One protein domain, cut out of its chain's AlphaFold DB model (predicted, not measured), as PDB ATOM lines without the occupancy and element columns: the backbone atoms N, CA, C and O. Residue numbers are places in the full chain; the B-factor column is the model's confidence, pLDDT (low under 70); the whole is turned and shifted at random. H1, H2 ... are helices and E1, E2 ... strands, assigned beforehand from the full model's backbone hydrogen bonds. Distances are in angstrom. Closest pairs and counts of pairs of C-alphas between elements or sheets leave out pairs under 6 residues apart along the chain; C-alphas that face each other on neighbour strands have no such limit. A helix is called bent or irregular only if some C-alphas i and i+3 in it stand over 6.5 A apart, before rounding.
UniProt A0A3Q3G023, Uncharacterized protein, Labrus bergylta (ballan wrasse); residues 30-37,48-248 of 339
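This is residues 30 to 37 and 48 to 248 of the 339 residues of an uncharacterized protein of Labrus bergylta (ballan wrasse) (UniProt A0A3Q3G023). Two strand lobes stand side by side: a six-strand sheet, curled like part of a barrel, and a flatter five-strand sheet, with edge strand E6 of the first beside edge strand E13 of the second in the middle. H1 packs on one face of the five-strand sheet, and the small pair E10 and E11, with the short H2 between them along the chain, lies over E7 and E8. The printed part has 209 residues, under half of them in named elements, and is mostly strand: E1 E2 E3 E4 H1 E5 E6 E7 E8 E9 E10 H2 E11 E12 E13. The sheets run E3 E2 E1 E4 E5 E6, mixed; E9 E8 E7 E12 E13, antiparallel; and E10 E11, antiparallel. It is compact, with a radius of gyration of the C-alphas of 18.6 A and spans of 55 by 46 by 37 A.

E1, residues 30 to 34, is antiparallel to E2, residues 48 to 56, with N 33 and O 49 2.8 A apart. E2 pairs in a staggered way, with E1 over 48 to 52 and with the parallel E3, residues 78 to 82, over 52 to 56; N 56 and O 81 are 2.8 A apart. E4, residues 104 to 110, is parallel to E1, with N 32 and O 105 at 2.9 A. E5, residues 137 to 143, is antiparallel to E4, with N 106 and O 141 at 2.9 A, and forms a hairpin with E6, residues 150 to 156, with N 140 and O 153 at 2.8 A. E7, E8 and E9, residues 170 to 177, 180 to 188 and 193 to 197, form a meander, each the antiparallel neighbour of the one before; N 173 and O 185 are 2.8 A apart, N 186 and O 196 2.8 A. E12, residues 228 to 236, is antiparallel to E7, with N 172 and O 233 at 2.8 A, and forms a hairpin with E13, residues 239 to 247, with N 232 and O 243 at 2.9 A. The closest C-alphas of E6 and E13 are those of Ser 152 and Val 243, 5.9 A apart. H1, residues 118 to 124, is on the five-strand sheet at a height of 7.2 A, only just over E7 with 3 of its C-alphas, slantwise at 38 degrees on the local plane. E10, residues 202 to 204, and E11, residues 217 to 219, have N 203 and O 218 at 2.9 A. H2, residues 206 to 212, is on neither of the larger sheets, and its O i to N i+4 pairs are within hydrogen-bond range; H1 has 0 of 3, but 3 of 4 O i to N i+3 pairs.

E1 begins at C-alpha 30 (-61.505, -14.530, -20.117). E2 is 24.8 A long, E7 23.6 A, E8 24.1 A, E12 26.3 A, and E13 26.1 A, ending at C-alpha 247 (-43.750, -2.676, -36.882). H1 is irregular: C-alphas 119 and 122 are 7.2 A apart.

The C-alphas farthest apart are those of Ser 71 and Glu 200, 55.7 A. Residues 38 to 47 are not printed, with 10.7 A between C-alphas 37 and 48. The links E2 to E3, E3 to E4, H1 to E5 and E6 to E7 are long. The mean pLDDT of the printed part is 80.2; it is under 70 in residues 36 to 37, 59 to 73, 95 to 100 and 158 to 167.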
ATOM      1  N   GLU A  30     -60.475 -13.889 -19.305       86.56
ATOM      2  CA  GLU A  30     -61.505 -14.530 -20.117       86.56
ATOM      3  C   GLU A  30     -60.928 -14.874 -21.488       86.56
ATOM      4  O   GLU A  30     -60.412 -13.998 -22.184       86.56
ATOM      5  N   CYS A  31     -61.049 -16.138 -21.878       88.19
ATOM      6  CA  CYS A  31     -60.503 -16.672 -23.117       88.19
ATOM      7  C   CYS A  31     -61.547 -17.471 -23.891       88.19
ATOM      8  O   CYS A  31     -62.553 -17.913 -23.335       88.19
ATOM      9  N   TRP A  32     -61.290 -17.675 -25.179       89.31
ATOM     10  CA  TRP A  32     -62.108 -18.511 -26.049       89.31
ATOM     11  C   TRP A  32     -61.344 -19.780 -26.407       89.31
ATOM     12  O   TRP A  32     -60.299 -19.719 -27.048       89.31
ATOM     13  N   PHE A  33     -61.861 -20.924 -25.977       85.88
ATOM     14  CA  PHE A  33     -61.335 -22.230 -26.342       85.88
ATOM     15  C   PHE A  33     -61.877 -22.632 -27.707       85.88
ATOM     16  O   PHE A  33     -63.092 -22.758 -27.875       85.88
ATOM     17  N   VAL A  34     -60.989 -22.825 -28.674       86.75
ATOM     18  CA  VAL A  34     -61.346 -23.204 -30.037       86.75
ATOM     19  C   VAL A  34     -61.230 -24.712 -30.181       86.75
ATOM     20  O   VAL A  34     -60.182 -25.306 -29.945       86.75
ATOM     21  N   HIS A  35     -62.318 -25.339 -30.606       73.81
ATOM     22  CA  HIS A  35     -62.307 -26.745 -30.970       73.81
ATOM     23  C   HIS A  35     -61.819 -26.901 -32.410       73.81
ATOM     24  O   HIS A  35     -62.342 -26.261 -33.334       73.81
ATOM     25  N   GLU A  36     -60.876 -27.817 -32.627       63.00
ATOM     26  CA  GLU A  36     -60.539 -28.256 -33.975       63.00
ATOM     27  C   GLU A  36     -61.781 -28.863 -34.632       63.00
ATOM     28  O   GLU A  36     -62.443 -29.754 -34.093       63.00
ATOM     29  N   LYS A  37     -62.126 -28.370 -35.822       54.59
ATOM     30  CA  LYS A  37     -63.112 -29.056 -36.650       54.59
ATOM     31  C   LYS A  37     -62.502 -30.376 -37.092       54.59
ATOM     32  O   LYS A  37     -61.486 -30.384 -37.786       54.59
ATOM     33  N   GLN A  48     -66.305 -22.240 -30.573       76.00
ATOM     34  CA  GLN A  48     -65.607 -21.483 -29.534       76.00
ATOM     35  C   GLN A  48     -66.402 -21.516 -28.232       76.00
ATOM     36  O   GLN A  48     -67.593 -21.208 -28.223       76.00
ATOM     37  N   GLU A  49     -65.735 -21.863 -27.136       83.31
ATOM     38  CA  GLU A  49     -66.324 -21.934 -25.800       83.31
ATOM     39  C   GLU A  49     -65.626 -20.960 -24.856       83.31
ATOM     40  O   GLU A  49     -64.397 -20.879 -24.811       83.31
ATOM     41  N   LYS A  50     -66.410 -20.211 -24.077       85.06
ATOM     42  CA  LYS A  50     -65.845 -19.301 -23.082       85.06
ATOM     43  C   LYS A  50     -65.136 -20.110 -21.996       85.06
ATOM     44  O   LYS A  50     -65.700 -21.051 -21.447       85.06
ATOM     45  N   THR A  51     -63.920 -19.697 -21.681       84.75
ATOM     46  CA  THR A  51     -63.029 -20.320 -20.705       84.75
ATOM     47  C   THR A  51     -62.494 -19.252 -19.759       84.75
ATOM     48  O   THR A  51     -62.284 -18.104 -20.163       84.75
ATOM     49  N   LEU A  52     -62.283 -19.616 -18.495       86.06
ATOM     50  CA  LEU A  52     -61.713 -18.729 -17.482       86.06
ATOM     51  C   LEU A  52     -60.336 -19.226 -17.051       86.06
ATOM     52  O   LEU A  52     -60.163 -20.405 -16.748       86.06
ATOM     53  N   LEU A  53     -59.375 -18.308 -17.006       86.19
ATOM     54  CA  LEU A  53     -58.011 -18.558 -16.563       86.19
ATOM     55  C   LEU A  53     -57.752 -17.853 -15.234       86.19
ATOM     56  O   LEU A  53     -57.790 -16.624 -15.144       86.19
ATOM     57  N   TYR A  54     -57.449 -18.648 -14.219       84.00
ATOM     58  CA  TYR A  54     -57.067 -18.202 -12.888       84.00
ATOM     59  C   TYR A  54     -55.552 -18.276 -12.769       84.00
ATOM     60  O   TYR A  54     -55.000 -19.372 -12.762       84.00
ATOM     61  N   ILE A  55     -54.873 -17.131 -12.710       84.50
ATOM     62  CA  ILE A  55     -53.407 -17.091 -12.744       84.50
ATOM     63  C   ILE A  55     -52.842 -16.888 -11.339       84.50
ATOM     64  O   ILE A  55     -53.221 -15.956 -10.628       84.50
ATOM     65  N   SER A  56     -51.895 -17.745 -10.971       81.38
ATOM     66  CA  SER A  56     -51.061 -17.634  -9.779       81.38
ATOM     67  C   SER A  56     -49.609 -17.408 -10.184       81.38
ATOM     68  O   SER A  56     -49.103 -18.103 -11.059       81.38
ATOM     69  N   THR A  57     -48.926 -16.478  -9.524       80.00
ATOM     70  CA  THR A  57     -47.469 -16.298  -9.656       80.00
ATOM     71  C   THR A  57     -46.684 -17.056  -8.583       80.00
ATOM     72  O   THR A  57     -45.461 -16.997  -8.565       80.00
ATOM     73  N   ASP A  58     -47.370 -17.717  -7.648       74.38
ATOM     74  CA  ASP A  58     -46.742 -18.474  -6.567       74.38
ATOM     75  C   ASP A  58     -46.503 -19.926  -7.006       74.38
ATOM     76  O   ASP A  58     -47.452 -20.640  -7.328       74.38
ATOM     77  N   GLU A  59     -45.236 -20.347  -7.008       62.66
ATOM     78  CA  GLU A  59     -44.803 -21.715  -7.324       62.66
ATOM     79  C   GLU A  59     -45.195 -22.741  -6.249       62.66
ATOM     80  O   GLU A  59     -45.351 -23.923  -6.553       62.66
ATOM     81  N   HIS A  60     -45.316 -22.301  -4.991       55.66
ATOM     82  CA  HIS A  60     -45.565 -23.160  -3.825       55.66
ATOM     83  C   HIS A  60     -46.953 -22.944  -3.220       55.66
ATOM     84  O   HIS A  60     -47.366 -23.681  -2.319       55.66
ATOM     85  N   GLY A  61     -47.668 -21.931  -3.702       50.69
ATOM     86  CA  GLY A  61     -49.029 -21.645  -3.305       50.69
ATOM     87  C   GLY A  61     -49.927 -22.813  -3.676       50.69
ATOM     88  O   GLY A  61     -49.877 -23.332  -4.793       50.69
ATOM     89  N   HIS A  62     -50.791 -23.218  -2.747       47.47
ATOM     90  CA  HIS A  62     -51.961 -23.996  -3.131       47.47
ATOM     91  C   HIS A  62     -52.648 -23.244  -4.283       47.47
ATOM     92  O   HIS A  62     -52.784 -22.016  -4.177       47.47
ATOM     93  N   PRO A  63     -53.045 -23.929  -5.382       48.84
ATOM     94  CA  PRO A  63     -53.803 -23.283  -6.448       48.84
ATOM     95  C   PRO A  63     -54.936 -22.519  -5.782       48.84
ATOM     96  O   PRO A  63     -55.417 -22.963  -4.742       48.84
ATOM     97  N   ALA A  64     -55.301 -21.354  -6.311       48.25
ATOM     98  CA  ALA A  64     -56.292 -20.469  -5.715       48.25
ATOM     99  C   ALA A  64     -57.695 -21.122  -5.635       48.25
ATOM    100  O   ALA A  64     -58.645 -20.643  -6.239       48.25
ATOM    101  N   GLU A  65     -57.863 -22.181  -4.838       44.09
ATOM    102  CA  GLU A  65     -59.117 -22.809  -4.429       44.09
ATOM    103  C   GLU A  65     -59.983 -21.809  -3.655       44.09
ATOM    104  O   GLU A  65     -61.190 -22.001  -3.518       44.09
ATOM    105  N   SER A  66     -59.396 -20.703  -3.180       45.22
ATOM    106  CA  SER A  66     -60.142 -19.579  -2.611       45.22
ATOM    107  C   SER A  66     -60.912 -18.773  -3.665       45.22
ATOM    108  O   SER A  66     -61.893 -18.112  -3.318       45.22
ATOM    109  N   GLN A  67     -60.535 -18.843  -4.949       55.31
ATOM    110  CA  GLN A  67     -61.271 -18.220  -6.046       55.31
ATOM    111  C   GLN A  67     -62.237 -19.240  -6.648       55.31
ATOM    112  O   GLN A  67     -61.946 -19.943  -7.610       55.31
ATOM    113  N   ARG A  68     -63.422 -19.331  -6.038       56.59
ATOM    114  CA  ARG A  68     -64.496 -20.206  -6.514       56.59
ATOM    115  C   ARG A  68     -64.892 -19.789  -7.932       56.59
ATOM    116  O   ARG A  68     -65.268 -18.635  -8.147       56.59
ATOM    117  N   ALA A  69     -64.807 -20.722  -8.880       61.84
ATOM    118  CA  ALA A  69     -65.345 -20.519 -10.219       61.84
ATOM    119  C   ALA A  69     -66.829 -20.109 -10.127       61.84
ATOM    120  O   ALA A  69     -67.535 -20.597  -9.233       61.84
ATOM    121  N   PRO A  70     -67.317 -19.219 -11.008       67.75
ATOM    122  CA  PRO A  70     -68.734 -18.898 -11.084       67.75
ATOM    123  C   PRO A  70     -69.562 -20.178 -11.235       67.75
ATOM    124  O   PRO A  70     -69.188 -21.074 -11.989       67.75
ATOM    125  N   SER A  71     -70.680 -20.285 -10.515       60.22
ATOM    126  CA  SER A  71     -71.526 -21.490 -10.524       60.22
ATOM    127  C   SER A  71     -72.170 -21.789 -11.884       60.22
ATOM    128  O   SER A  71     -72.677 -22.884 -12.091       60.22
ATOM    129  N   ASP A  72     -72.179 -20.810 -12.787       68.88
ATOM    130  CA  ASP A  72     -72.650 -20.887 -14.170       68.88
ATOM    131  C   ASP A  72     -71.550 -21.266 -15.180       68.88
ATOM    132  O   ASP A  72     -71.852 -21.502 -16.349       68.88
ATOM    133  N   ALA A  73     -70.282 -21.336 -14.758       69.00
ATOM    134  CA  ALA A  73     -69.170 -21.713 -15.626       69.00
ATOM    135  C   ALA A  73     -69.066 -23.239 -15.783       69.00
ATOM    136  O   ALA A  73     -69.237 -23.993 -14.824       69.00
ATOM    137  N   ASN A  74     -68.733 -23.703 -16.992       73.06
ATOM    138  CA  ASN A  74     -68.418 -25.111 -17.231       73.06
ATOM    139  C   ASN A  74     -67.096 -25.463 -16.512       73.06
ATOM    140  O   ASN A  74     -66.070 -24.874 -16.865       73.06
ATOM    141  N   PRO A  75     -67.083 -26.397 -15.539       70.31
ATOM    142  CA  PRO A  75     -65.878 -26.731 -14.775       70.31
ATOM    143  C   PRO A  75     -64.737 -27.264 -15.652       70.31
ATOM    144  O   PRO A  75     -63.578 -27.001 -15.350       70.31
ATOM    145  N   ASP A  76     -65.046 -27.908 -16.782       72.00
ATOM    146  CA  ASP A  76     -64.046 -28.419 -17.733       72.00
ATOM    147  C   ASP A  76     -63.414 -27.308 -18.597       72.00
ATOM    148  O   ASP A  76     -62.589 -27.574 -19.476       72.00
ATOM    149  N   ARG A  77     -63.839 -26.054 -18.403       78.75
ATOM    150  CA  ARG A  77     -63.366 -24.845 -19.100       78.75
ATOM    151  C   ARG A  77     -62.894 -23.780 -18.113       78.75
ATOM    152  O   ARG A  77     -62.928 -22.579 -18.391       78.75
ATOM    153  N   VAL A  78     -62.456 -24.219 -16.940       82.25
ATOM    154  CA  VAL A  78     -61.794 -23.374 -15.954       82.25
ATOM    155  C   VAL A  78     -60.400 -23.931 -15.720       82.25
ATOM    156  O   VAL A  78     -60.247 -25.059 -15.261       82.25
ATOM    157  N   PHE A  79     -59.379 -23.135 -16.029       82.56
ATOM    158  CA  PHE A  79     -57.988 -23.531 -15.846       82.56
ATOM    159  C   PHE A  79     -57.331 -22.687 -14.760       82.56
ATOM    160  O   PHE A  79     -57.452 -21.461 -14.739       82.56
ATOM    161  N   PHE A  80     -56.590 -23.358 -13.884       82.38
ATOM    162  CA  PHE A  80     -55.733 -22.731 -12.887       82.38
ATOM    163  C   PHE A  80     -54.293 -22.805 -13.392       82.38
ATOM    164  O   PHE A  80     -53.728 -23.890 -13.516       82.38
ATOM    165  N   ILE A  81     -53.726 -21.653 -13.734       81.88
ATOM    166  CA  ILE A  81     -52.401 -21.521 -14.333       81.88
ATOM    167  C   ILE A  81     -51.423 -21.044 -13.271       81.88
ATOM    168  O   ILE A  81     -51.680 -20.072 -12.564       81.88
ATOM    169  N   THR A  82     -50.271 -21.705 -13.210       80.62
ATOM    170  CA  THR A  82     -49.104 -21.209 -12.478       80.62
ATOM    171  C   THR A  82     -48.166 -20.547 -13.484       80.62
ATOM    172  O   THR A  82     -47.722 -21.198 -14.424       80.62
ATOM    173  N   ASP A  83     -47.903 -19.254 -13.312       79.88
ATOM    174  CA  ASP A  83     -47.009 -18.433 -14.137       79.88
ATOM    175  C   ASP A  83     -45.970 -17.761 -13.225       79.88
ATOM    176  O   ASP A  83     -46.129 -16.597 -12.844       79.88
ATOM    177  N   PRO A  84     -44.907 -18.490 -12.833       77.00
ATOM    178  CA  PRO A  84     -43.883 -17.979 -11.918       77.00
ATOM    179  C   PRO A  84     -43.164 -16.741 -12.458       77.00
ATOM    180  O   PRO A  84     -42.769 -15.853 -11.705       77.00
ATOM    181  N   ALA A  85     -43.032 -16.658 -13.783       76.50
ATOM    182  CA  ALA A  85     -42.414 -15.532 -14.468       76.50
ATOM    183  C   ALA A  85     -43.305 -14.272 -14.477       76.50
ATOM    184  O   ALA A  85     -42.836 -13.189 -14.835       76.50
ATOM    185  N   GLY A  86     -44.586 -14.385 -14.101       79.56
ATOM    186  CA  GLY A  86     -45.539 -13.274 -14.070       79.56
ATOM    187  C   GLY A  86     -45.779 -12.634 -15.440       79.56
ATOM    188  O   GLY A  86     -46.125 -11.451 -15.524       79.56
ATOM    189  N   THR A  87     -45.567 -13.385 -16.519       82.00
ATOM    190  CA  THR A  87     -45.702 -12.921 -17.906       82.00
ATOM    191  C   THR A  87     -47.150 -12.613 -18.287       82.00
ATOM    192  O   THR A  87     -47.417 -11.629 -18.979       82.00
ATOM    193  N   LEU A  88     -48.100 -13.399 -17.786       82.50
ATOM    194  CA  LEU A  88     -49.536 -13.237 -17.990       82.50
ATOM    195  C   LEU A  88     -50.142 -12.227 -17.010       82.50
ATOM    196  O   LEU A  88     -51.169 -11.621 -17.303       82.50
ATOM    197  N   CYS A  89     -49.468 -11.970 -15.887       81.88
ATOM    198  CA  CYS A  89     -49.916 -11.037 -14.854       81.88
ATOM    199  C   CYS A  89     -49.453  -9.588 -15.061       81.88
ATOM    200  O   CYS A  89     -49.212  -8.846 -14.107       81.88
ATOM    201  N   GLN A  90     -49.387  -9.150 -16.317       80.12
ATOM    202  CA  GLN A  90     -48.950  -7.805 -16.686       80.12
ATOM    203  C   GLN A  90     -50.143  -6.838 -16.853       80.12
ATOM    204  O   GLN A  90     -51.177  -7.225 -17.405       80.12
ATOM    205  N   PRO A  91     -50.016  -5.547 -16.476       75.12
ATOM    206  CA  PRO A  91     -51.106  -4.560 -16.550       75.12
ATOM    207  C   PRO A  91     -51.865  -4.464 -17.895       75.12
ATOM    208  O   PRO A  91     -53.077  -4.263 -17.869       75.12
ATOM    209  N   PRO A  92     -51.223  -4.609 -19.075       74.00
ATOM    210  CA  PRO A  92     -51.927  -4.547 -20.362       74.00
ATOM    211  C   PRO A  92     -52.914  -5.697 -20.602       74.00
ATOM    212  O   PRO A  92     -53.892  -5.515 -21.323       74.00
ATOM    213  N   LEU A  93     -52.670  -6.863 -19.999       74.56
ATOM    214  CA  LEU A  93     -53.576  -8.016 -20.032       74.56
ATOM    215  C   LEU A  93     -54.542  -8.005 -18.839       74.56
ATOM    216  O   LEU A  93     -55.659  -8.508 -18.920       74.56
ATOM    217  N   ASN A  94     -54.149  -7.330 -17.764       71.25
ATOM    218  CA  ASN A  94     -54.897  -7.238 -16.525       71.25
ATOM    219  C   ASN A  94     -55.808  -6.013 -16.505       71.25
ATOM    220  O   ASN A  94     -55.506  -4.995 -15.879       71.25
ATOM    221  N   ARG A  95     -56.961  -6.110 -17.178       68.19
ATOM    222  CA  ARG A  95     -58.011  -5.089 -17.060       68.19
ATOM    223  C   ARG A  95     -59.056  -5.443 -16.003       68.19
ATOM    224  O   ARG A  95     -59.476  -6.596 -15.943       68.19
ATOM    225  N   PRO A  96     -59.543  -4.456 -15.226       63.50
ATOM    226  CA  PRO A  96     -60.621  -4.680 -14.274       63.50
ATOM    227  C   PRO A  96     -61.868  -5.252 -14.952       63.50
ATOM    228  O   PRO A  96     -62.241  -4.830 -16.058       63.50
ATOM    229  N   SER A  97     -62.537  -6.167 -14.252       60.25
ATOM    230  CA  SER A  97     -63.837  -6.708 -14.640       60.25
ATOM    231  C   SER A  97     -64.820  -5.574 -14.947       60.25
ATOM    232  O   SER A  97     -64.976  -4.646 -14.157       60.25
ATOM    233  N   GLY A  98     -65.465  -5.630 -16.116       61.59
ATOM    234  CA  GLY A  98     -66.389  -4.589 -16.590       61.59
ATOM    235  C   GLY A  98     -65.775  -3.548 -17.535       61.59
ATOM    236  O   GLY A  98     -66.498  -2.703 -18.057       61.59
ATOM    237  N   SER A  99     -64.471  -3.621 -17.824       68.31
ATOM    238  CA  SER A  99     -63.851  -2.787 -18.863       68.31
ATOM    239  C   SER A  99     -64.514  -3.011 -20.229       68.31
ATOM    240  O   SER A  99     -64.602  -4.144 -20.697       68.31
ATOM    241  N   ALA A 100     -64.918  -1.926 -20.903       68.12
ATOM    242  CA  ALA A 100     -65.609  -1.984 -22.200       68.12
ATOM    243  C   ALA A 100     -64.766  -2.614 -23.325       68.12
ATOM    244  O   ALA A 100     -65.301  -3.186 -24.268       68.12
ATOM    245  N   LYS A 101     -63.437  -2.517 -23.226       73.56
ATOM    246  CA  LYS A 101     -62.495  -3.193 -24.123       73.56
ATOM    247  C   LYS A 101     -61.667  -4.170 -23.295       73.56
ATOM    248  O   LYS A 101     -60.923  -3.728 -22.418       73.56
ATOM    249  N   LYS A 102     -61.803  -5.464 -23.563       73.38
ATOM    250  CA  LYS A 102     -61.021  -6.542 -22.941       73.38
ATOM    251  C   LYS A 102     -59.880  -6.967 -23.878       73.38
ATOM    252  O   LYS A 102     -59.994  -6.722 -25.083       73.38
ATOM    253  N   PRO A 103     -58.779  -7.534 -23.359       81.38
ATOM    254  CA  PRO A 103     -57.803  -8.208 -24.207       81.38
ATOM    255  C   PRO A 103     -58.463  -9.392 -24.925       81.38
ATOM    256  O   PRO A 103     -59.403  -9.994 -24.405       81.38
ATOM    257  N   GLN A 104     -57.990  -9.702 -26.128       87.25
ATOM    258  CA  GLN A 104     -58.382 -10.918 -26.828       87.25
ATOM    259  C   GLN A 104     -57.551 -12.076 -26.293       87.25
ATOM    260  O   GLN A 104     -56.348 -11.931 -26.080       87.25
ATOM    261  N   CYS A 105     -58.197 -13.210 -26.055       88.56
ATOM    262  CA  CYS A 105     -57.517 -14.416 -25.632       88.56
ATOM    263  C   CYS A 105     -58.130 -15.633 -26.315       88.56
ATOM    264  O   CYS A 105     -59.349 -15.820 -26.272       88.56
ATOM    265  N   GLU A 106     -57.278 -16.454 -26.912       90.75
ATOM    266  CA  GLU A 106     -57.658 -17.684 -27.595       90.75
ATOM    267  C   GLU A 106     -56.817 -18.851 -27.083       90.75
ATOM    268  O   GLU A 106     -55.606 -18.707 -26.898       90.75
ATOM    269  N   ILE A 107     -57.464 -19.993 -26.859       88.56
ATOM    270  CA  ILE A 107     -56.835 -21.239 -26.428       88.56
ATOM    271  C   ILE A 107     -57.100 -22.292 -27.496       88.56
ATOM    272  O   ILE A 107     -58.251 -22.517 -27.867       88.56
ATOM    273  N   ASN A 108     -56.042 -22.954 -27.949       88.69
ATOM    274  CA  ASN A 108     -56.118 -24.031 -28.927       88.69
ATOM    275  C   ASN A 108     -55.453 -25.294 -28.368       88.69
ATOM    276  O   ASN A 108     -54.425 -25.175 -27.692       88.69
ATOM    277  N   PRO A 109     -55.977 -26.497 -28.657       86.75
ATOM    278  CA  PRO A 109     -55.237 -27.726 -28.401       86.75
ATOM    279  C   PRO A 109     -53.902 -27.700 -29.156       86.75
ATOM    280  O   PRO A 109     -53.795 -27.151 -30.252       86.75
ATOM    281  N   PHE A 110     -52.869 -28.269 -28.547       87.44
ATOM    282  CA  PHE A 110     -51.527 -28.340 -29.109       87.44
ATOM    283  C   PHE A 110     -51.057 -29.788 -29.117       87.44
ATOM    284  O   PHE A 110     -51.221 -30.502 -28.132       87.44
ATOM    285  N   LEU A 111     -50.440 -30.220 -30.216       86.94
ATOM    286  CA  LEU A 111     -49.790 -31.521 -30.291       86.94
ATOM    287  C   LEU A 111     -48.276 -31.311 -30.418       86.94
ATOM    288  O   LEU A 111     -47.824 -30.868 -31.475       86.94
ATOM    289  N   PRO A 112     -47.488 -31.635 -29.378       87.62
ATOM    290  CA  PRO A 112     -46.038 -31.549 -29.451       87.62
ATOM    291  C   PRO A 112     -45.469 -32.401 -30.583       87.62
ATOM    292  O   PRO A 112     -45.748 -33.600 -30.679       87.62
ATOM    293  N   HIS A 113     -44.628 -31.799 -31.415       85.38
ATOM    294  CA  HIS A 113     -43.924 -32.490 -32.486       85.38
ATOM    295  C   HIS A 113     -42.538 -31.865 -32.718       85.38
ATOM    296  O   HIS A 113     -42.336 -30.680 -32.437       85.38
ATOM    297  N   PRO A 114     -41.555 -32.634 -33.224       85.62
ATOM    298  CA  PRO A 114     -40.268 -32.082 -33.642       85.62
ATOM    299  C   PRO A 114     -40.435 -30.992 -34.704       85.62
ATOM    300  O   PRO A 114     -41.350 -31.056 -35.522       85.62
ATOM    301  N   SER A 115     -39.540 -30.006 -34.718       86.25
ATOM    302  CA  SER A 115     -39.520 -29.009 -35.789       86.25
ATOM    303  C   SER A 115     -38.983 -29.616 -37.091       86.25
ATOM    304  O   SER A 115     -38.002 -30.356 -37.069       86.25
ATOM    305  N   ASP A 116     -39.574 -29.243 -38.228       85.75
ATOM    306  CA  ASP A 116     -39.106 -29.647 -39.563       85.75
ATOM    307  C   ASP A 116     -37.846 -28.885 -40.021       85.75
ATOM    308  O   ASP A 116     -37.233 -29.207 -41.045       85.75
ATOM    309  N   LEU A 117     -37.449 -27.840 -39.287       86.50
ATOM    310  CA  LEU A 117     -36.307 -27.005 -39.638       86.50
ATOM    311  C   LEU A 117     -34.988 -27.698 -39.276       86.50
ATOM    312  O   LEU A 117     -34.707 -28.009 -38.121       86.50
ATOM    313  N   LYS A 118     -34.122 -27.874 -40.281       87.38
ATOM    314  CA  LYS A 118     -32.851 -28.606 -40.138       87.38
ATOM    315  C   LYS A 118     -31.922 -28.030 -39.068       87.38
ATOM    316  O   LYS A 118     -31.209 -28.793 -38.427       87.38
ATOM    317  N   TRP A 119     -31.908 -26.710 -38.887       85.75
ATOM    318  CA  TRP A 119     -30.983 -26.052 -37.961       85.75
ATOM    319  C   TRP A 119     -31.355 -26.279 -36.483       85.75
ATOM    320  O   TRP A 119     -30.460 -26.359 -35.651       85.75
ATOM    321  N   VAL A 120     -32.640 -26.493 -36.167       86.69
ATOM    322  CA  VAL A 120     -33.125 -26.858 -34.815       86.69
ATOM    323  C   VAL A 120     -33.293 -28.360 -34.608       86.69
ATOM    324  O   VAL A 120     -33.670 -28.786 -33.518       86.69
ATOM    325  N   ALA A 121     -32.986 -29.197 -35.605       84.19
ATOM    326  CA  ALA A 121     -33.138 -30.650 -35.487       84.19
ATOM    327  C   ALA A 121     -32.341 -31.237 -34.300       84.19
ATOM    328  O   ALA A 121     -32.758 -32.220 -33.690       84.19
ATOM    329  N   ALA A 122     -31.236 -30.586 -33.920       83.06
ATOM    330  CA  ALA A 122     -30.413 -30.945 -32.766       83.06
ATOM    331  C   ALA A 122     -31.130 -30.794 -31.401       83.06
ATOM    332  O   ALA A 122     -30.643 -31.311 -30.391       83.06
ATOM    333  N   LEU A 123     -32.273 -30.096 -31.339       82.88
ATOM    334  CA  LEU A 123     -33.105 -29.998 -30.131       82.88
ATOM    335  C   LEU A 123     -33.880 -31.297 -29.854       82.88
ATOM    336  O   LEU A 123     -34.306 -31.532 -28.726       82.88
ATOM    337  N   THR A 124     -34.055 -32.153 -30.865       80.56
ATOM    338  CA  THR A 124     -34.828 -33.401 -30.786       80.56
ATOM    339  C   THR A 124     -34.019 -34.583 -31.324       80.56
ATOM    340  O   THR A 124     -34.440 -35.275 -32.244       80.56
ATOM    341  N   GLU A 125     -32.833 -34.812 -30.756       71.38
ATOM    342  CA  GLU A 125     -31.916 -35.898 -31.165       71.38
ATOM    343  C   GLU A 125     -32.369 -37.300 -30.708       71.38
ATOM    344  O   GLU A 125     -31.850 -38.308 -31.185       71.38
ATOM    345  N   SER A 126     -33.338 -37.385 -29.790       74.69
ATOM    346  CA  SER A 126     -33.869 -38.659 -29.298       74.69
ATOM    347  C   SER A 126     -34.764 -39.335 -30.339       74.69
ATOM    348  O   SER A 126     -35.693 -38.730 -30.873       74.69
ATOM    349  N   THR A 127     -34.555 -40.635 -30.552       71.56
ATOM    350  CA  THR A 127     -35.415 -41.479 -31.401       71.56
ATOM    351  C   THR A 127     -36.772 -41.795 -30.765       71.56
ATOM    352  O   THR A 127     -37.638 -42.366 -31.424       71.56
ATOM    353  N   LEU A 128     -36.950 -41.477 -29.480       79.50
ATOM    354  CA  LEU A 128     -38.176 -41.707 -28.718       79.50
ATOM    355  C   LEU A 128     -38.730 -40.388 -28.181       79.50
ATOM    356  O   LEU A 128     -37.973 -39.558 -27.667       79.50
ATOM    357  N   SER A 129     -40.053 -40.239 -28.239       79.50
ATOM    358  CA  SER A 129     -40.762 -39.114 -27.629       79.50
ATOM    359  C   SER A 129     -40.636 -39.167 -26.099       79.50
ATOM    360  O   SER A 129     -40.948 -40.202 -25.501       79.50
ATOM    361  N   PRO A 130     -40.205 -38.078 -25.443       82.81
ATOM    362  CA  PRO A 130     -40.113 -38.019 -23.991       82.81
ATOM    363  C   PRO A 130     -41.448 -38.266 -23.279       82.81
ATOM    364  O   PRO A 130     -42.498 -37.793 -23.714       82.81
ATOM    365  N   LEU A 131     -41.399 -38.927 -22.117       79.69
ATOM    366  CA  LEU A 131     -42.591 -39.226 -21.309       79.69
ATOM    367  C   LEU A 131     -43.346 -37.967 -20.857       79.69
ATOM    368  O   LEU A 131     -44.565 -38.005 -20.751       79.69
ATOM    369  N   TYR A 132     -42.655 -36.843 -20.635       77.50
ATOM    370  CA  TYR A 132     -43.299 -35.594 -20.202       77.50
ATOM    371  C   TYR A 132     -44.261 -35.004 -21.246       77.50
ATOM    372  O   TYR A 132     -45.044 -34.119 -20.903       77.50
ATOM    373  N   LEU A 133     -44.187 -35.462 -22.503       82.44
ATOM    374  CA  LEU A 133     -45.107 -35.075 -23.571       82.44
ATOM    375  C   LEU A 133     -46.456 -35.796 -23.480       82.44
ATOM    376  O   LEU A 133     -47.394 -35.359 -24.138       82.44
ATOM    377  N   GLN A 134     -46.574 -36.861 -22.675       83.44
ATOM    378  CA  GLN A 134     -47.820 -37.603 -22.451       83.44
ATOM    379  C   GLN A 134     -48.757 -36.834 -21.510       83.44
ATOM    380  O   GLN A 134     -48.969 -37.208 -20.360       83.44
ATOM    381  N   ALA A 135     -49.283 -35.724 -22.009       83.38
ATOM    382  CA  ALA A 135     -50.204 -34.839 -21.321       83.38
ATOM    383  C   ALA A 135     -51.094 -34.139 -22.353       83.38
ATOM    384  O   ALA A 135     -50.770 -34.134 -23.543       83.38
ATOM    385  N   ASP A 136     -52.172 -33.508 -21.897       83.81
ATOM    386  CA  ASP A 136     -52.916 -32.589 -22.753       83.81
ATOM    387  C   ASP A 136     -52.163 -31.260 -22.817       83.81
ATOM    388  O   ASP A 136     -51.802 -30.681 -21.786       83.81
ATOM    389  N   TRP A 137     -51.902 -30.782 -24.030       87.00
ATOM    390  CA  TRP A 137     -51.206 -29.522 -24.257       87.00
ATOM    391  C   TRP A 137     -52.124 -28.514 -24.924       87.00
ATOM    392  O   TRP A 137     -52.965 -28.851 -25.759       87.00
ATOM    393  N   PHE A 138     -51.913 -27.252 -24.579       87.50
ATOM    394  CA  PHE A 138     -52.669 -26.129 -25.101       87.50
ATOM    395  C   PHE A 138     -51.718 -25.001 -25.475       87.50
ATOM    396  O   PHE A 138     -50.731 -24.750 -24.784       87.50
ATOM    397  N   THR A 139     -52.027 -24.292 -26.549       89.94
ATOM    398  CA  THR A 139     -51.435 -22.984 -26.824       89.94
ATOM    399  C   THR A 139     -52.417 -21.905 -26.421       89.94
ATOM    400  O   THR A 139     -53.624 -22.044 -26.631       89.94
ATOM    401  N   THR A 140     -51.905 -20.822 -25.857       89.25
ATOM    402  CA  THR A 140     -52.683 -19.618 -25.606       89.25
ATOM    403  C   THR A 140     -52.090 -18.462 -26.389       89.25
ATOM    404  O   THR A 140     -50.872 -18.346 -26.552       89.25
ATOM    405  N   SER A 141     -52.961 -17.604 -26.905       90.44
ATOM    406  CA  SER A 141     -52.582 -16.328 -27.493       90.44
ATOM    407  C   SER A 141     -53.358 -15.226 -26.794       90.44
ATOM    408  O   SER A 141     -54.577 -15.295 -26.667       90.44
ATOM    409  N   HIS A 142     -52.642 -14.225 -26.300       88.56
ATOM    410  CA  HIS A 142     -53.190 -13.084 -25.587       88.56
ATOM    411  C   HIS A 142     -52.811 -11.827 -26.346       88.56
ATOM    412  O   HIS A 142     -51.631 -11.598 -26.593       88.56
ATOM    413  N   GLN A 143     -53.779 -10.989 -26.683       87.06
ATOM    414  CA  GLN A 143     -53.536  -9.724 -27.352       87.06
ATOM    415  C   GLN A 143     -54.197  -8.594 -26.566       87.06
ATOM    416  O   GLN A 143     -55.387  -8.645 -26.257       87.06
ATOM    417  N   ASP A 144     -53.436  -7.548 -26.243       84.00
ATOM    418  CA  ASP A 144     -54.019  -6.347 -25.645       84.00
ATOM    419  C   ASP A 144     -55.075  -5.750 -26.591       84.00
ATOM    420  O   ASP A 144     -54.962  -5.772 -27.812       84.00
ATOM    421  N   SER A 145     -56.086  -5.129 -26.002       78.69
ATOM    422  CA  SER A 145     -57.126  -4.339 -26.654       78.69
ATOM    423  C   SER A 145     -56.643  -3.284 -27.664       78.69
ATOM    424  O   SER A 145     -57.430  -2.864 -28.512       78.69
ATOM    425  N   LYS A 146     -55.394  -2.804 -27.560       76.19
ATOM    426  CA  LYS A 146     -54.778  -1.872 -28.524       76.19
ATOM    427  C   LYS A 146     -53.935  -2.576 -29.596       76.19
ATOM    428  O   LYS A 146     -53.316  -1.896 -30.410       76.19
ATOM    429  N   GLN A 147     -53.864  -3.907 -29.558       72.31
ATOM    430  CA  GLN A 147     -53.022  -4.751 -30.412       72.31
ATOM    431  C   GLN A 147     -51.527  -4.392 -30.362       72.31
ATOM    432  O   GLN A 147     -50.780  -4.673 -31.289       72.31
ATOM    433  N   GLN A 148     -51.087  -3.768 -29.264       73.75
ATOM    434  CA  GLN A 148     -49.698  -3.332 -29.061       73.75
ATOM    435  C   GLN A 148     -48.851  -4.361 -28.315       73.75
ATOM    436  O   GLN A 148     -47.644  -4.195 -28.194       73.75
ATOM    437  N   ARG A 149     -49.476  -5.383 -27.730       79.25
ATOM    438  CA  ARG A 149     -48.782  -6.471 -27.048       79.25
ATOM    439  C   ARG A 149     -49.494  -7.769 -27.346       79.25
ATOM    440  O   ARG A 149     -50.710  -7.842 -27.172       79.25
ATOM    441  N   THR A 150     -48.711  -8.758 -27.741       85.62
ATOM    442  CA  THR A 150     -49.161 -10.127 -27.953       85.62
ATOM    443  C   THR A 150     -48.271 -11.046 -27.130       85.62
ATOM    444  O   THR A 150     -47.051 -10.904 -27.169       85.62
ATOM    445  N   ILE A 151     -48.868 -11.964 -26.381       87.38
ATOM    446  CA  ILE A 151     -48.169 -13.026 -25.659       87.38
ATOM    447  C   ILE A 151     -48.669 -14.353 -26.215       87.38
ATOM    448  O   ILE A 151     -49.872 -14.524 -26.399       87.38
ATOM    449  N   SER A 152     -47.754 -15.277 -26.485       87.88
ATOM    450  CA  SER A 152     -48.094 -16.667 -26.771       87.88
ATOM    451  C   SER A 152     -47.432 -17.562 -25.738       87.88
ATOM    452  O   SER A 152     -46.267 -17.352 -25.395       87.88
ATOM    453  N   SER A 153     -48.178 -18.536 -25.234       87.44
ATOM    454  CA  SER A 153     -47.697 -19.474 -24.228       87.44
ATOM    455  C   SER A 153     -48.133 -20.889 -24.583       87.44
ATOM    456  O   SER A 153     -49.175 -21.094 -25.202       87.44
ATOM    457  N   ILE A 154     -47.328 -21.869 -24.183       87.00
ATOM    458  CA  ILE A 154     -47.665 -23.287 -24.274       87.00
ATOM    459  C   ILE A 154     -47.877 -23.781 -22.851       87.00
ATOM    460  O   ILE A 154     -47.018 -23.604 -21.992       87.00
ATOM    461  N   MET A 155     -49.033 -24.377 -22.609       84.56
ATOM    462  CA  MET A 155     -49.464 -24.858 -21.308       84.56
ATOM    463  C   MET A 155     -49.699 -26.358 -21.376       84.56
ATOM    464  O   MET A 155     -50.125 -26.897 -22.397       84.56
ATOM    465  N   ARG A 156     -49.438 -27.029 -20.261       82.62
ATOM    466  CA  ARG A 156     -49.599 -28.470 -20.114       82.62
ATOM    467  C   ARG A 156     -50.571 -28.751 -18.978       82.62
ATOM    468  O   ARG A 156     -50.365 -28.257 -17.870       82.62
ATOM    469  N   ALA A 157     -51.583 -29.572 -19.223       74.88
ATOM    470  CA  ALA A 157     -52.421 -30.110 -18.162       74.88
ATOM    471  C   ALA A 157     -51.660 -31.202 -17.382       74.88
ATOM    472  O   ALA A 157     -50.952 -32.009 -17.989       74.88
ATOM    473  N   PRO A 158     -51.769 -31.265 -16.045       66.31
ATOM    474  CA  PRO A 158     -51.167 -32.345 -15.257       66.31
ATOM    475  C   PRO A 158     -51.684 -33.732 -15.707       66.31
ATOM    476  O   PRO A 158     -52.855 -33.839 -16.067       66.31
ATOM    477  N   PRO A 159     -50.854 -34.798 -15.643       52.22
ATOM    478  CA  PRO A 159     -50.313 -35.228 -14.356       52.22
ATOM    479  C   PRO A 159     -48.801 -35.526 -14.339       52.22
ATOM    480  O   PRO A 159     -48.257 -36.275 -15.143       52.22
ATOM    481  N   GLY A 160     -48.124 -35.014 -13.308       43.47
ATOM    482  CA  GLY A 160     -47.026 -35.734 -12.649       43.47
ATOM    483  C   GLY A 160     -45.590 -35.574 -13.165       43.47
ATOM    484  O   GLY A 160     -44.677 -35.977 -12.448       43.47
ATOM    485  N   ALA A 161     -45.332 -34.969 -14.326       46.25
ATOM    486  CA  ALA A 161     -43.952 -34.751 -14.780       46.25
ATOM    487  C   ALA A 161     -43.457 -33.338 -14.434       46.25
ATOM    488  O   ALA A 161     -43.970 -32.348 -14.959       46.25
ATOM    489  N   LYS A 162     -42.422 -33.231 -13.589       50.09
ATOM    490  CA  LYS A 162     -41.668 -31.977 -13.420       50.09
ATOM    491  C   LYS A 162     -41.139 -31.510 -14.780       50.09
ATOM    492  O   LYS A 162     -40.798 -32.336 -15.627       50.09
ATOM    493  N   GLU A 163     -41.135 -30.199 -14.998       52.75
ATOM    494  CA  GLU A 163     -40.579 -29.597 -16.211       52.75
ATOM    495  C   GLU A 163     -39.137 -30.068 -16.428       52.75
ATOM    496  O   GLU A 163     -38.342 -30.167 -15.489       52.75
ATOM    497  N   HIS A 164     -38.818 -30.428 -17.671       46.47
ATOM    498  CA  HIS A 164     -37.468 -30.823 -18.035       46.47
ATOM    499  C   HIS A 164     -36.606 -29.564 -18.098       46.47
ATOM    500  O   HIS A 164     -36.672 -28.809 -19.065       46.47
ATOM    501  N   ASN A 165     -35.782 -29.360 -17.071       48.81
ATOM    502  CA  ASN A 165     -34.883 -28.213 -16.943       48.81
ATOM    503  C   ASN A 165     -33.620 -28.366 -17.822       48.81
ATOM    504  O   ASN A 165     -32.489 -28.193 -17.370       48.81
ATOM    505  N   GLY A 166     -33.813 -28.782 -19.076       51.16
ATOM    506  CA  GLY A 166     -32.759 -28.943 -20.071       51.16
ATOM    507  C   GLY A 166     -32.755 -27.764 -21.029       51.16
ATOM    508  O   GLY A 166     -33.662 -27.624 -21.844       51.16
ATOM    509  N   GLN A 167     -31.711 -26.950 -20.911       60.19
ATOM    510  CA  GLN A 167     -31.465 -25.651 -21.549       60.19
ATOM    511  C   GLN A 167     -31.223 -25.712 -23.073       60.19
ATOM    512  O   GLN A 167     -30.441 -24.934 -23.607       60.19
ATOM    513  N   THR A 168     -31.862 -26.627 -23.803       75.81
ATOM    514  CA  THR A 168     -31.776 -26.660 -25.270       75.81
ATOM    515  C   THR A 168     -32.961 -25.915 -25.855       75.81
ATOM    516  O   THR A 168     -34.077 -26.427 -25.850       75.81
ATOM    517  N   TRP A 169     -32.722 -24.716 -26.361       86.00
ATOM    518  CA  TRP A 169     -33.740 -23.867 -26.967       86.00
ATOM    519  C   TRP A 169     -33.157 -23.153 -28.189       86.00
ATOM    520  O   TRP A 169     -31.942 -23.114 -28.382       86.00
ATOM    521  N   GLY A 170     -34.017 -22.601 -29.033       88.25
ATOM    522  CA  GLY A 170     -33.622 -21.756 -30.157       88.25
ATOM    523  C   GLY A 170     -34.652 -20.666 -30.397       88.25
ATOM    524  O   GLY A 170     -35.799 -20.791 -29.972       88.25
ATOM    525  N   THR A 171     -34.262 -19.593 -31.075       92.75
ATOM    526  CA  THR A 171     -35.196 -18.532 -31.472       92.75
ATOM    527  C   THR A 171     -34.972 -18.107 -32.916       92.75
ATOM    528  O   THR A 171     -33.840 -18.082 -33.393       92.75
ATOM    529  N   GLU A 172     -36.053 -17.798 -33.623       94.75
ATOM    530  CA  GLU A 172     -36.048 -17.328 -35.006       94.75
ATOM    531  C   GLU A 172     -36.917 -16.085 -35.144       94.75
ATOM    532  O   GLU A 172     -38.099 -16.103 -34.799       94.75
ATOM    533  N   TRP A 173     -36.355 -15.032 -35.726       95.88
ATOM    534  CA  TRP A 173     -37.092 -13.874 -36.206       95.88
ATOM    535  C   TRP A 173     -37.248 -13.942 -37.719       95.88
ATOM    536  O   TRP A 173     -36.267 -14.067 -38.453       95.88
ATOM    537  N   ARG A 174     -38.484 -13.801 -38.198       94.69
ATOM    538  CA  ARG A 174     -38.816 -13.677 -39.621       94.69
ATOM    539  C   ARG A 174     -39.530 -12.367 -39.894       94.69
ATOM    540  O   ARG A 174     -40.354 -11.946 -39.091       94.69
ATOM    541  N   TYR A 175     -39.278 -11.786 -41.057       93.12
ATOM    542  CA  TYR A 175     -40.022 -10.655 -41.596       93.12
ATOM    543  C   TYR A 175     -40.987 -11.153 -42.670       93.12
ATOM    544  O   TYR A 175     -40.619 -11.987 -43.496       93.12
ATOM    545  N   GLN A 176     -42.215 -10.646 -42.657       88.69
ATOM    546  CA  GLN A 176     -43.247 -10.911 -43.647       88.69
ATOM    547  C   GLN A 176     -43.887  -9.606 -44.123       88.69
ATOM    548  O   GLN A 176     -44.426  -8.824 -43.332       88.69
ATOM    549  N   PHE A 177     -43.899  -9.410 -45.438       80.19
ATOM    550  CA  PHE A 177     -44.585  -8.295 -46.080       80.19
ATOM    551  C   PHE A 177     -45.150  -8.718 -47.432       80.19
ATOM    552  O   PHE A 177     -44.433  -9.220 -48.290       80.19
ATOM    553  N   ARG A 178     -46.461  -8.520 -47.622       73.94
ATOM    554  CA  ARG A 178     -47.181  -8.853 -48.870       73.94
ATOM    555  C   ARG A 178     -46.936 -10.284 -49.376       73.94
ATOM    556  O   ARG A 178     -46.866 -10.521 -50.577       73.94
ATOM    557  N   GLY A 179     -46.817 -11.236 -48.452       73.81
ATOM    558  CA  GLY A 179     -46.585 -12.648 -48.766       73.81
ATOM    559  C   GLY A 179     -45.126 -13.021 -49.034       73.81
ATOM    560  O   GLY A 179     -44.837 -14.212 -49.105       73.81
ATOM    561  N   ASP A 180     -44.207 -12.053 -49.119       75.62
ATOM    562  CA  ASP A 180     -42.771 -12.324 -49.099       75.62
ATOM    563  C   ASP A 180     -42.302 -12.474 -47.649       75.62
ATOM    564  O   ASP A 180     -42.616 -11.641 -46.794       75.62
ATOM    565  N   GLY A 181     -41.613 -13.574 -47.357       85.00
ATOM    566  CA  GLY A 181     -41.281 -13.996 -46.003       85.00
ATOM    567  C   GLY A 181     -39.827 -14.421 -45.888       85.00
ATOM    568  O   GLY A 181     -39.487 -15.549 -46.253       85.00
ATOM    569  N   ARG A 182     -38.982 -13.576 -45.297       90.69
ATOM    570  CA  ARG A 182     -37.543 -13.835 -45.148       90.69
ATOM    571  C   ARG A 182     -37.131 -14.031 -43.698       90.69
ATOM    572  O   ARG A 182     -37.785 -13.538 -42.777       90.69
ATOM    573  N   LEU A 183     -36.051 -14.779 -43.502       93.25
ATOM    574  CA  LEU A 183     -35.391 -14.847 -42.206       93.25
ATOM    575  C   LEU A 183     -34.791 -13.468 -41.888       93.25
ATOM    576  O   LEU A 183     -34.364 -12.761 -42.793       93.25
ATOM    577  N   VAL A 184     -34.786 -13.084 -40.619       94.81
ATOM    578  CA  VAL A 184     -34.055 -11.912 -40.119       94.81
ATOM    579  C   VAL A 184     -32.831 -12.406 -39.358       94.81
ATOM    580  O   VAL A 184     -31.704 -12.095 -39.735       94.81
ATOM    581  N   LEU A 185     -33.059 -13.232 -38.334       95.25
ATOM    582  CA  LEU A 185     -32.023 -13.804 -37.477       95.25
ATOM    583  C   LEU A 185     -32.509 -15.128 -36.878       95.25
ATOM    584  O   LEU A 185     -33.664 -15.232 -36.471       95.25
ATOM    585  N   ALA A 186     -31.622 -16.113 -36.781       95.12
ATOM    586  CA  ALA A 186     -31.827 -17.359 -36.049       95.12
ATOM    587  C   ALA A 186     -30.702 -17.567 -35.029       95.12
ATOM    588  O   ALA A 186     -29.523 -17.389 -35.339       95.12
ATOM    589  N   TYR A 187     -31.063 -17.974 -33.817       93.62
ATOM    590  CA  TYR A 187     -30.144 -18.232 -32.714       93.62
ATOM    591  C   TYR A 187     -30.320 -19.652 -32.182       93.62
ATOM    592  O   TYR A 187     -31.425 -20.067 -31.823       93.62
ATOM    593  N   ASP A 188     -29.209 -20.378 -32.117       90.19
ATOM    594  CA  ASP A 188     -29.100 -21.713 -31.547       90.19
ATOM    595  C   ASP A 188     -28.600 -21.596 -30.103       90.19
ATOM    596  O   ASP A 188     -27.406 -21.413 -29.854       90.19
ATOM    597  N   GLY A 189     -29.522 -21.707 -29.144       86.19
ATOM    598  CA  GLY A 189     -29.214 -21.651 -27.717       86.19
ATOM    599  C   GLY A 189     -28.529 -22.910 -27.183       86.19
ATOM    600  O   GLY A 189     -27.936 -22.855 -26.111       86.19
ATOM    601  N   LYS A 190     -28.545 -24.035 -27.918       83.88
ATOM    602  CA  LYS A 190     -27.781 -25.241 -27.549       83.88
ATOM    603  C   LYS A 190     -26.292 -25.045 -27.830       83.88
ATOM    604  O   LYS A 190     -25.459 -25.461 -27.031       83.88
ATOM    605  N   MET A 191     -25.964 -24.454 -28.979       86.00
ATOM    606  CA  MET A 191     -24.577 -24.168 -29.374       86.00
ATOM    607  C   MET A 191     -24.102 -22.768 -28.975       86.00
ATOM    608  O   MET A 191     -22.960 -22.421 -29.271       86.00
ATOM    609  N   ASP A 192     -24.973 -21.989 -28.334       87.81
ATOM    610  CA  ASP A 192     -24.750 -20.608 -27.911       87.81
ATOM    611  C   ASP A 192     -24.206 -19.716 -29.036       87.81
ATOM    612  O   ASP A 192     -23.173 -19.056 -28.921       87.81
ATOM    613  N   ARG A 193     -24.875 -19.763 -30.195       90.19
ATOM    614  CA  ARG A 193     -24.437 -19.033 -31.389       90.19
ATOM    615  C   ARG A 193     -25.591 -18.608 -32.275       90.19
ATOM    616  O   ARG A 193     -26.619 -19.273 -32.378       90.19
ATOM    617  N   VAL A 194     -25.355 -17.546 -33.029       91.50
ATOM    618  CA  VAL A 194     -26.191 -17.187 -34.171       91.50
ATOM    619  C   VAL A 194     -26.030 -18.251 -35.263       91.50
ATOM    620  O   VAL A 194     -24.915 -18.527 -35.706       91.50
ATOM    621  N   ALA A 195     -27.142 -18.850 -35.682       88.94
ATOM    622  CA  ALA A 195     -27.172 -19.868 -36.725       88.94
ATOM    623  C   ALA A 195     -27.190 -19.251 -38.134       88.94
ATOM    624  O   ALA A 195     -26.496 -19.749 -39.018       88.94
ATOM    625  N   ASP A 196     -27.970 -18.183 -38.336       90.44
ATOM    626  CA  ASP A 196     -28.079 -17.455 -39.608       90.44
ATOM    627  C   ASP A 196     -28.602 -16.022 -39.366       90.44
ATOM    628  O   ASP A 196     -29.398 -15.800 -38.450       90.44
ATOM    629  N   ILE A 197     -28.155 -15.050 -40.166       92.50
ATOM    630  CA  ILE A 197     -28.628 -13.654 -40.185       92.50
ATOM    631  C   ILE A 197     -28.749 -13.225 -41.641       92.50
ATOM    632  O   ILE A 197     -27.789 -13.322 -42.405       92.50
ATOM    633  N   GLN A 198     -29.917 -12.701 -42.006       90.75
ATOM    634  CA  GLN A 198     -30.203 -12.236 -43.368       90.75
ATOM    635  C   GLN A 198     -30.645 -10.768 -43.430       90.75
ATOM    636  O   GLN A 198     -30.913 -10.260 -44.516       90.75
ATOM    637  N   GLU A 199     -30.688 -10.073 -42.289       90.38
ATOM    638  CA  GLU A 199     -30.887  -8.624 -42.220       90.38
ATOM    639  C   GLU A 199     -29.664  -7.956 -41.587       90.38
ATOM    640  O   GLU A 199     -29.245  -8.307 -40.482       90.38
ATOM    641  N   GLU A 200     -29.092  -6.981 -42.286       87.44
ATOM    642  CA  GLU A 200     -27.967  -6.204 -41.775       87.44
ATOM    643  C   GLU A 200     -28.409  -5.335 -40.585       87.44
ATOM    644  O   GLU A 200     -29.502  -4.776 -40.579       87.44
ATOM    645  N   GLY A 201     -27.576  -5.258 -39.544       86.88
ATOM    646  CA  GLY A 201     -27.900  -4.518 -38.319       86.88
ATOM    647  C   GLY A 201     -28.885  -5.221 -37.374       86.88
ATOM    648  O   GLY A 201     -29.212  -4.665 -36.323       86.88
ATOM    649  N   ALA A 202     -29.347  -6.437 -37.697       93.19
ATOM    650  CA  ALA A 202     -30.177  -7.242 -36.805       93.19
ATOM    651  C   ALA A 202     -29.341  -7.989 -35.752       93.19
ATOM    652  O   ALA A 202     -28.393  -8.702 -36.078       93.19
ATOM    653  N   THR A 203     -29.721  -7.871 -34.479       93.81
ATOM    654  CA  THR A 203     -29.081  -8.576 -33.357       93.81
ATOM    655  C   THR A 203     -30.074  -8.866 -32.228       93.81
ATOM    656  O   THR A 203     -31.215  -8.403 -32.245       93.81
ATOM    657  N   LEU A 204     -29.639  -9.643 -31.237       92.81
ATOM    658  CA  LEU A 204     -30.328  -9.855 -29.963       92.81
ATOM    659  C   LEU A 204     -29.526  -9.218 -28.818       92.81
ATOM    660  O   LEU A 204     -28.327  -8.963 -28.954       92.81
ATOM    661  N   ASP A 205     -30.191  -8.986 -27.688       91.25
ATOM    662  CA  ASP A 205     -29.543  -8.704 -26.403       91.25
ATOM    663  C   ASP A 205     -29.121 -10.030 -25.755       91.25
ATOM    664  O   ASP A 205     -29.928 -10.675 -25.092       91.25
ATOM    665  N   PHE A 206     -27.883 -10.476 -25.989       89.12
ATOM    666  CA  PHE A 206     -27.414 -11.783 -25.510       89.12
ATOM    667  C   PHE A 206     -27.366 -11.882 -23.978       89.12
ATOM    668  O   PHE A 206     -27.684 -12.933 -23.430       89.12
ATOM    669  N   GLU A 207     -27.042 -10.792 -23.279       86.69
ATOM    670  CA  GLU A 207     -27.030 -10.758 -21.812       86.69
ATOM    671  C   GLU A 207     -28.455 -10.924 -21.268       86.69
ATOM    672  O   GLU A 207     -28.733 -11.845 -20.499       86.69
ATOM    673  N   GLY A 208     -29.402 -10.116 -21.757       85.44
ATOM    674  CA  GLY A 208     -30.814 -10.253 -21.393       85.44
ATOM    675  C   GLY A 208     -31.425 -11.595 -21.812       85.44
ATOM    676  O   GLY A 208     -32.318 -12.116 -21.132       85.44
ATOM    677  N   LEU A 209     -30.945 -12.178 -22.909       86.44
ATOM    678  CA  LEU A 209     -31.346 -13.493 -23.395       86.44
ATOM    679  C   LEU A 209     -30.911 -14.608 -22.439       86.44
ATOM    680  O   LEU A 209     -31.730 -15.464 -22.109       86.44
ATOM    681  N   HIS A 210     -29.672 -14.577 -21.947       82.69
ATOM    682  CA  HIS A 210     -29.160 -15.567 -20.993       82.69
ATOM    683  C   HIS A 210     -29.731 -15.395 -19.586       82.69
ATOM    684  O   HIS A 210     -30.043 -16.386 -18.931       82.69
ATOM    685  N   GLU A 211     -29.895 -14.157 -19.118       81.25
ATOM    686  CA  GLU A 211     -30.375 -13.888 -17.760       81.25
ATOM    687  C   GLU A 211     -31.889 -14.064 -17.608       81.25
ATOM    688  O   GLU A 211     -32.365 -14.518 -16.567       81.25
ATOM    689  N   LYS A 212     -32.659 -13.642 -18.619       79.56
ATOM    690  CA  LYS A 212     -34.123 -13.488 -18.523       79.56
ATOM    691  C   LYS A 212     -34.887 -14.200 -19.635       79.56
ATOM    692  O   LYS A 212     -36.110 -14.089 -19.679       79.56
ATOM    693  N   GLY A 213     -34.204 -14.881 -20.558       82.31
ATOM    694  CA  GLY A 213     -34.841 -15.463 -21.743       82.31
ATOM    695  C   GLY A 213     -35.361 -14.410 -22.727       82.31
ATOM    696  O   GLY A 213     -36.268 -14.690 -23.511       82.31
ATOM    697  N   ASN A 214     -34.846 -13.176 -22.675       85.94
ATOM    698  CA  ASN A 214     -35.329 -12.085 -23.513       85.94
ATOM    699  C   ASN A 214     -34.776 -12.170 -24.945       85.94
ATOM    700  O   ASN A 214     -33.696 -11.671 -25.240       85.94
ATOM    701  N   ALA A 215     -35.559 -12.736 -25.861       90.62
ATOM    702  CA  ALA A 215     -35.221 -12.850 -27.282       90.62
ATOM    703  C   ALA A 215     -35.697 -11.658 -28.137       90.62
ATOM    704  O   ALA A 215     -36.083 -11.840 -29.295       90.62
ATOM    705  N   SER A 216     -35.723 -10.443 -27.582       90.88
ATOM    706  CA  SER A 216     -36.147  -9.247 -28.325       90.88
ATOM    707  C   SER A 216     -35.199  -8.935 -29.486       90.88
ATOM    708  O   SER A 216     -33.983  -8.886 -29.306       90.88
ATOM    709  N   LEU A 217     -35.770  -8.686 -30.667       92.81
ATOM    710  CA  LEU A 217     -35.027  -8.253 -31.847       92.81
ATOM    711  C   LEU A 217     -34.595  -6.794 -31.709       92.81
ATOM    712  O   LEU A 217     -35.413  -5.913 -31.438       92.81
ATOM    713  N   ILE A 218     -33.320  -6.540 -31.974       92.12
ATOM    714  CA  ILE A 218     -32.742  -5.207 -32.108       92.12
ATOM    715  C   ILE A 218     -32.421  -5.007 -33.588       92.12
ATOM    716  O   ILE A 218     -31.643  -5.766 -34.157       92.12
ATOM    717  N   LEU A 219     -33.021  -3.986 -34.202       90.00
ATOM    718  CA  LEU A 219     -32.704  -3.543 -35.560       90.00
ATOM    719  C   LEU A 219     -31.972  -2.203 -35.477       90.00
ATOM    720  O   LEU A 219     -32.561  -1.197 -35.072       90.00
ATOM    721  N   GLN A 220     -30.689  -2.195 -35.825       86.31
ATOM    722  CA  GLN A 220     -29.911  -0.966 -35.945       86.31
ATOM    723  C   GLN A 220     -30.321  -0.214 -37.215       86.31
ATOM    724  O   GLN A 220     -30.601  -0.832 -38.236       86.31
ATOM    725  N   GLU A 221     -30.386   1.118 -37.132       81.00
ATOM    726  CA  GLU A 221     -30.679   1.993 -38.283       81.00
ATOM    727  C   GLU A 221     -31.984   1.629 -39.024       81.00
ATOM    728  O   GLU A 221     -32.052   1.567 -40.248       81.00
ATOM    729  N   ALA A 222     -33.060   1.386 -38.269       79.94
ATOM    730  CA  ALA A 222     -34.337   0.955 -38.833       79.94
ATOM    731  C   ALA A 222     -34.957   1.987 -39.807       79.94
ATOM    732  O   ALA A 222     -35.533   2.998 -39.410       79.94
ATOM    733  N   GLU A 223     -34.886   1.684 -41.102       74.12
ATOM    734  CA  GLU A 223     -35.534   2.407 -42.206       74.12
ATOM    735  C   GLU A 223     -37.011   2.030 -42.440       74.12
ATOM    736  O   GLU A 223     -37.459   0.947 -42.065       74.12
ATOM    737  N   VAL A 224     -37.746   2.854 -43.203       74.25
ATOM    738  CA  VAL A 224     -39.156   2.620 -43.589       74.25
ATOM    739  C   VAL A 224     -39.389   1.234 -44.211       74.25
ATOM    740  O   VAL A 224     -40.436   0.638 -43.946       74.25
ATOM    741  N   ARG A 225     -38.420   0.683 -44.964       76.56
ATOM    742  CA  ARG A 225     -38.495  -0.670 -45.558       76.56
ATOM    743  C   ARG A 225     -38.636  -1.793 -44.528       76.56
ATOM    744  O   ARG A 225     -39.142  -2.856 -44.862       76.56
ATOM    745  N   HIS A 226     -38.230  -1.553 -43.284       83.31
ATOM    746  CA  HIS A 226     -38.392  -2.497 -42.182       83.31
ATOM    747  C   HIS A 226     -39.814  -2.495 -41.613       83.31
ATOM    748  O   HIS A 226     -40.116  -3.321 -40.756       83.31
ATOM    749  N   SER A 227     -40.705  -1.607 -42.063       83.19
ATOM    750  CA  SER A 227     -42.118  -1.666 -41.680       83.19
ATOM    751  C   SER A 227     -42.759  -2.938 -42.229       83.19
ATOM    752  O   SER A 227     -42.588  -3.284 -43.398       83.19
ATOM    753  N   GLY A 228     -43.514  -3.641 -41.394       85.50
ATOM    754  CA  GLY A 228     -44.143  -4.903 -41.760       85.50
ATOM    755  C   GLY A 228     -44.374  -5.806 -40.560       85.50
ATOM    756  O   GLY A 228     -44.322  -5.369 -39.407       85.50
ATOM    757  N   MET A 229     -44.669  -7.071 -40.843       89.44
ATOM    758  CA  MET A 229     -44.985  -8.052 -39.817       89.44
ATOM    759  C   MET A 229     -43.748  -8.881 -39.489       89.44
ATOM    760  O   MET A 229     -43.122  -9.449 -40.374       89.44
ATOM    761  N   TYR A 230     -43.403  -8.958 -38.214       92.38
ATOM    762  CA  TYR A 230     -42.323  -9.784 -37.701       92.38
ATOM    763  C   TYR A 230     -42.902 -10.951 -36.917       92.38
ATOM    764  O   TYR A 230     -43.871 -10.791 -36.175       92.38
ATOM    765  N   ILE A 231     -42.300 -12.123 -37.062       93.00
ATOM    766  CA  ILE A 231     -42.668 -13.323 -36.318       93.00
ATOM    767  C   ILE A 231     -41.456 -13.761 -35.521       93.00
ATOM    768  O   ILE A 231     -40.425 -14.063 -36.116       93.00
ATOM    769  N   CYS A 232     -41.597 -13.819 -34.202       94.19
ATOM    770  CA  CYS A 232     -40.638 -14.485 -33.334       94.19
ATOM    771  C   CYS A 232     -41.143 -15.892 -33.046       94.19
ATOM    772  O   CYS A 232     -42.287 -16.063 -32.619       94.19
ATOM    773  N   THR A 233     -40.302 -16.886 -33.299       92.62
ATOM    774  CA  THR A 233     -40.564 -18.290 -32.998       92.62
ATOM    775  C   THR A 233     -39.549 -18.774 -31.984       92.62
ATOM    776  O   THR A 233     -38.355 -18.723 -32.253       92.62
ATOM    777  N   VAL A 234     -40.016 -19.281 -30.848       91.31
ATOM    778  CA  VAL A 234     -39.172 -19.936 -29.848       91.31
ATOM    779  C   VAL A 234     -39.350 -21.443 -29.974       91.31
ATOM    780  O   VAL A 234     -40.472 -21.955 -29.934       91.31
ATOM    781  N   TYR A 235     -38.231 -22.142 -30.125       89.62
ATOM    782  CA  TYR A 235     -38.148 -23.589 -30.231       89.62
ATOM    783  C   TYR A 235     -37.637 -24.168 -28.920       89.62
ATOM    784  O   TYR A 235     -36.569 -23.806 -28.433       89.62
ATOM    785  N   LEU A 236     -38.391 -25.115 -28.386       87.19
ATOM    786  CA  LEU A 236     -37.986 -26.020 -27.319       87.19
ATOM    787  C   LEU A 236     -38.097 -27.455 -27.858       87.19
ATOM    788  O   LEU A 236     -38.705 -27.674 -28.912       87.19
ATOM    789  N   PRO A 237     -37.545 -28.467 -27.173       84.88
ATOM    790  CA  PRO A 237     -37.674 -29.846 -27.616       84.88
ATOM    791  C   PRO A 237     -39.155 -30.219 -27.725       84.88
ATOM    792  O   PRO A 237     -39.867 -30.267 -26.719       84.88
ATOM    793  N   TYR A 238     -39.595 -30.494 -28.955       84.62
ATOM    794  CA  TYR A 238     -40.973 -30.840 -29.327       84.62
ATOM    795  C   TYR A 238     -42.024 -29.729 -29.152       84.62
ATOM    796  O   TYR A 238     -43.204 -29.980 -29.394       84.62
ATOM    797  N   LEU A 239     -41.636 -28.517 -28.741       85.94
ATOM    798  CA  LEU A 239     -42.561 -27.402 -28.515       85.94
ATOM    799  C   LEU A 239     -42.147 -26.194 -29.360       85.94
ATOM    800  O   LEU A 239     -40.965 -25.867 -29.462       85.94
ATOM    801  N   VAL A 240     -43.128 -25.507 -29.944       88.50
ATOM    802  CA  VAL A 240     -42.902 -24.326 -30.784       88.50
ATOM    803  C   VAL A 240     -43.931 -23.265 -30.433       88.50
ATOM    804  O   VAL A 240     -45.128 -23.500 -30.574       88.50
ATOM    805  N   ALA A 241     -43.467 -22.100 -29.984       87.56
ATOM    806  CA  ALA A 241     -44.319 -20.954 -29.676       87.56
ATOM    807  C   ALA A 241     -44.018 -19.807 -30.642       87.56
ATOM    808  O   ALA A 241     -42.854 -19.545 -30.944       87.56
ATOM    809  N   GLN A 242     -45.054 -19.116 -31.120       88.69
ATOM    810  CA  GLN A 242     -44.912 -18.016 -32.074       88.69
ATOM    811  C   GLN A 242     -45.653 -16.771 -31.615       88.69
ATOM    812  O   GLN A 242     -46.811 -16.830 -31.207       88.69
ATOM    813  N   VAL A 243     -45.011 -15.619 -31.772       89.62
ATOM    814  CA  VAL A 243     -45.642 -14.313 -31.588       89.62
ATOM    815  C   VAL A 243     -45.466 -13.473 -32.842       89.62
ATOM    816  O   VAL A 243     -44.404 -13.459 -33.461       89.62
ATOM    817  N   ARG A 244     -46.536 -12.772 -33.226       88.44
ATOM    818  CA  ARG A 244     -46.539 -11.841 -34.356       88.44
ATOM    819  C   ARG A 244     -46.523 -10.407 -33.851       88.44
ATOM    820  O   ARG A 244     -47.270 -10.059 -32.933       88.44
ATOM    821  N   TRP A 245     -45.712  -9.582 -34.494       85.81
ATOM    822  CA  TRP A 245     -45.520  -8.175 -34.183       85.81
ATOM    823  C   TRP A 245     -45.669  -7.326 -35.443       85.81
ATOM    824  O   TRP A 245     -45.126  -7.673 -36.485       85.81
ATOM    825  N   SER A 246     -46.389  -6.209 -35.365       86.50
ATOM    826  CA  SER A 246     -46.530  -5.273 -36.487       86.50
ATOM    827  C   SER A 246     -45.692  -4.029 -36.212       86.50
ATOM    828  O   SER A 246     -46.014  -3.249 -35.315       86.50
ATOM    829  N   LEU A 247     -44.602  -3.858 -36.960       84.38
ATOM    830  CA  LEU A 247     -43.750  -2.676 -36.882       84.38
ATOM    831  C   LEU A 247     -44.198  -1.659 -37.931       84.38
ATOM    832  O   LEU A 247     -44.270  -1.968 -39.122       84.38
ATOM    833  N   ARG A 248     -44.455  -0.427 -37.491       80.50
ATOM    834  CA  ARG A 248     -44.800   0.687 -38.373       80.50
ATOM    835  C   ARG A 248     -43.885   1.872 -38.099       80.50
ATOM    836  O   ARG A 248     -43.943   2.457 -37.021       80.50
TER     837      ARG A 248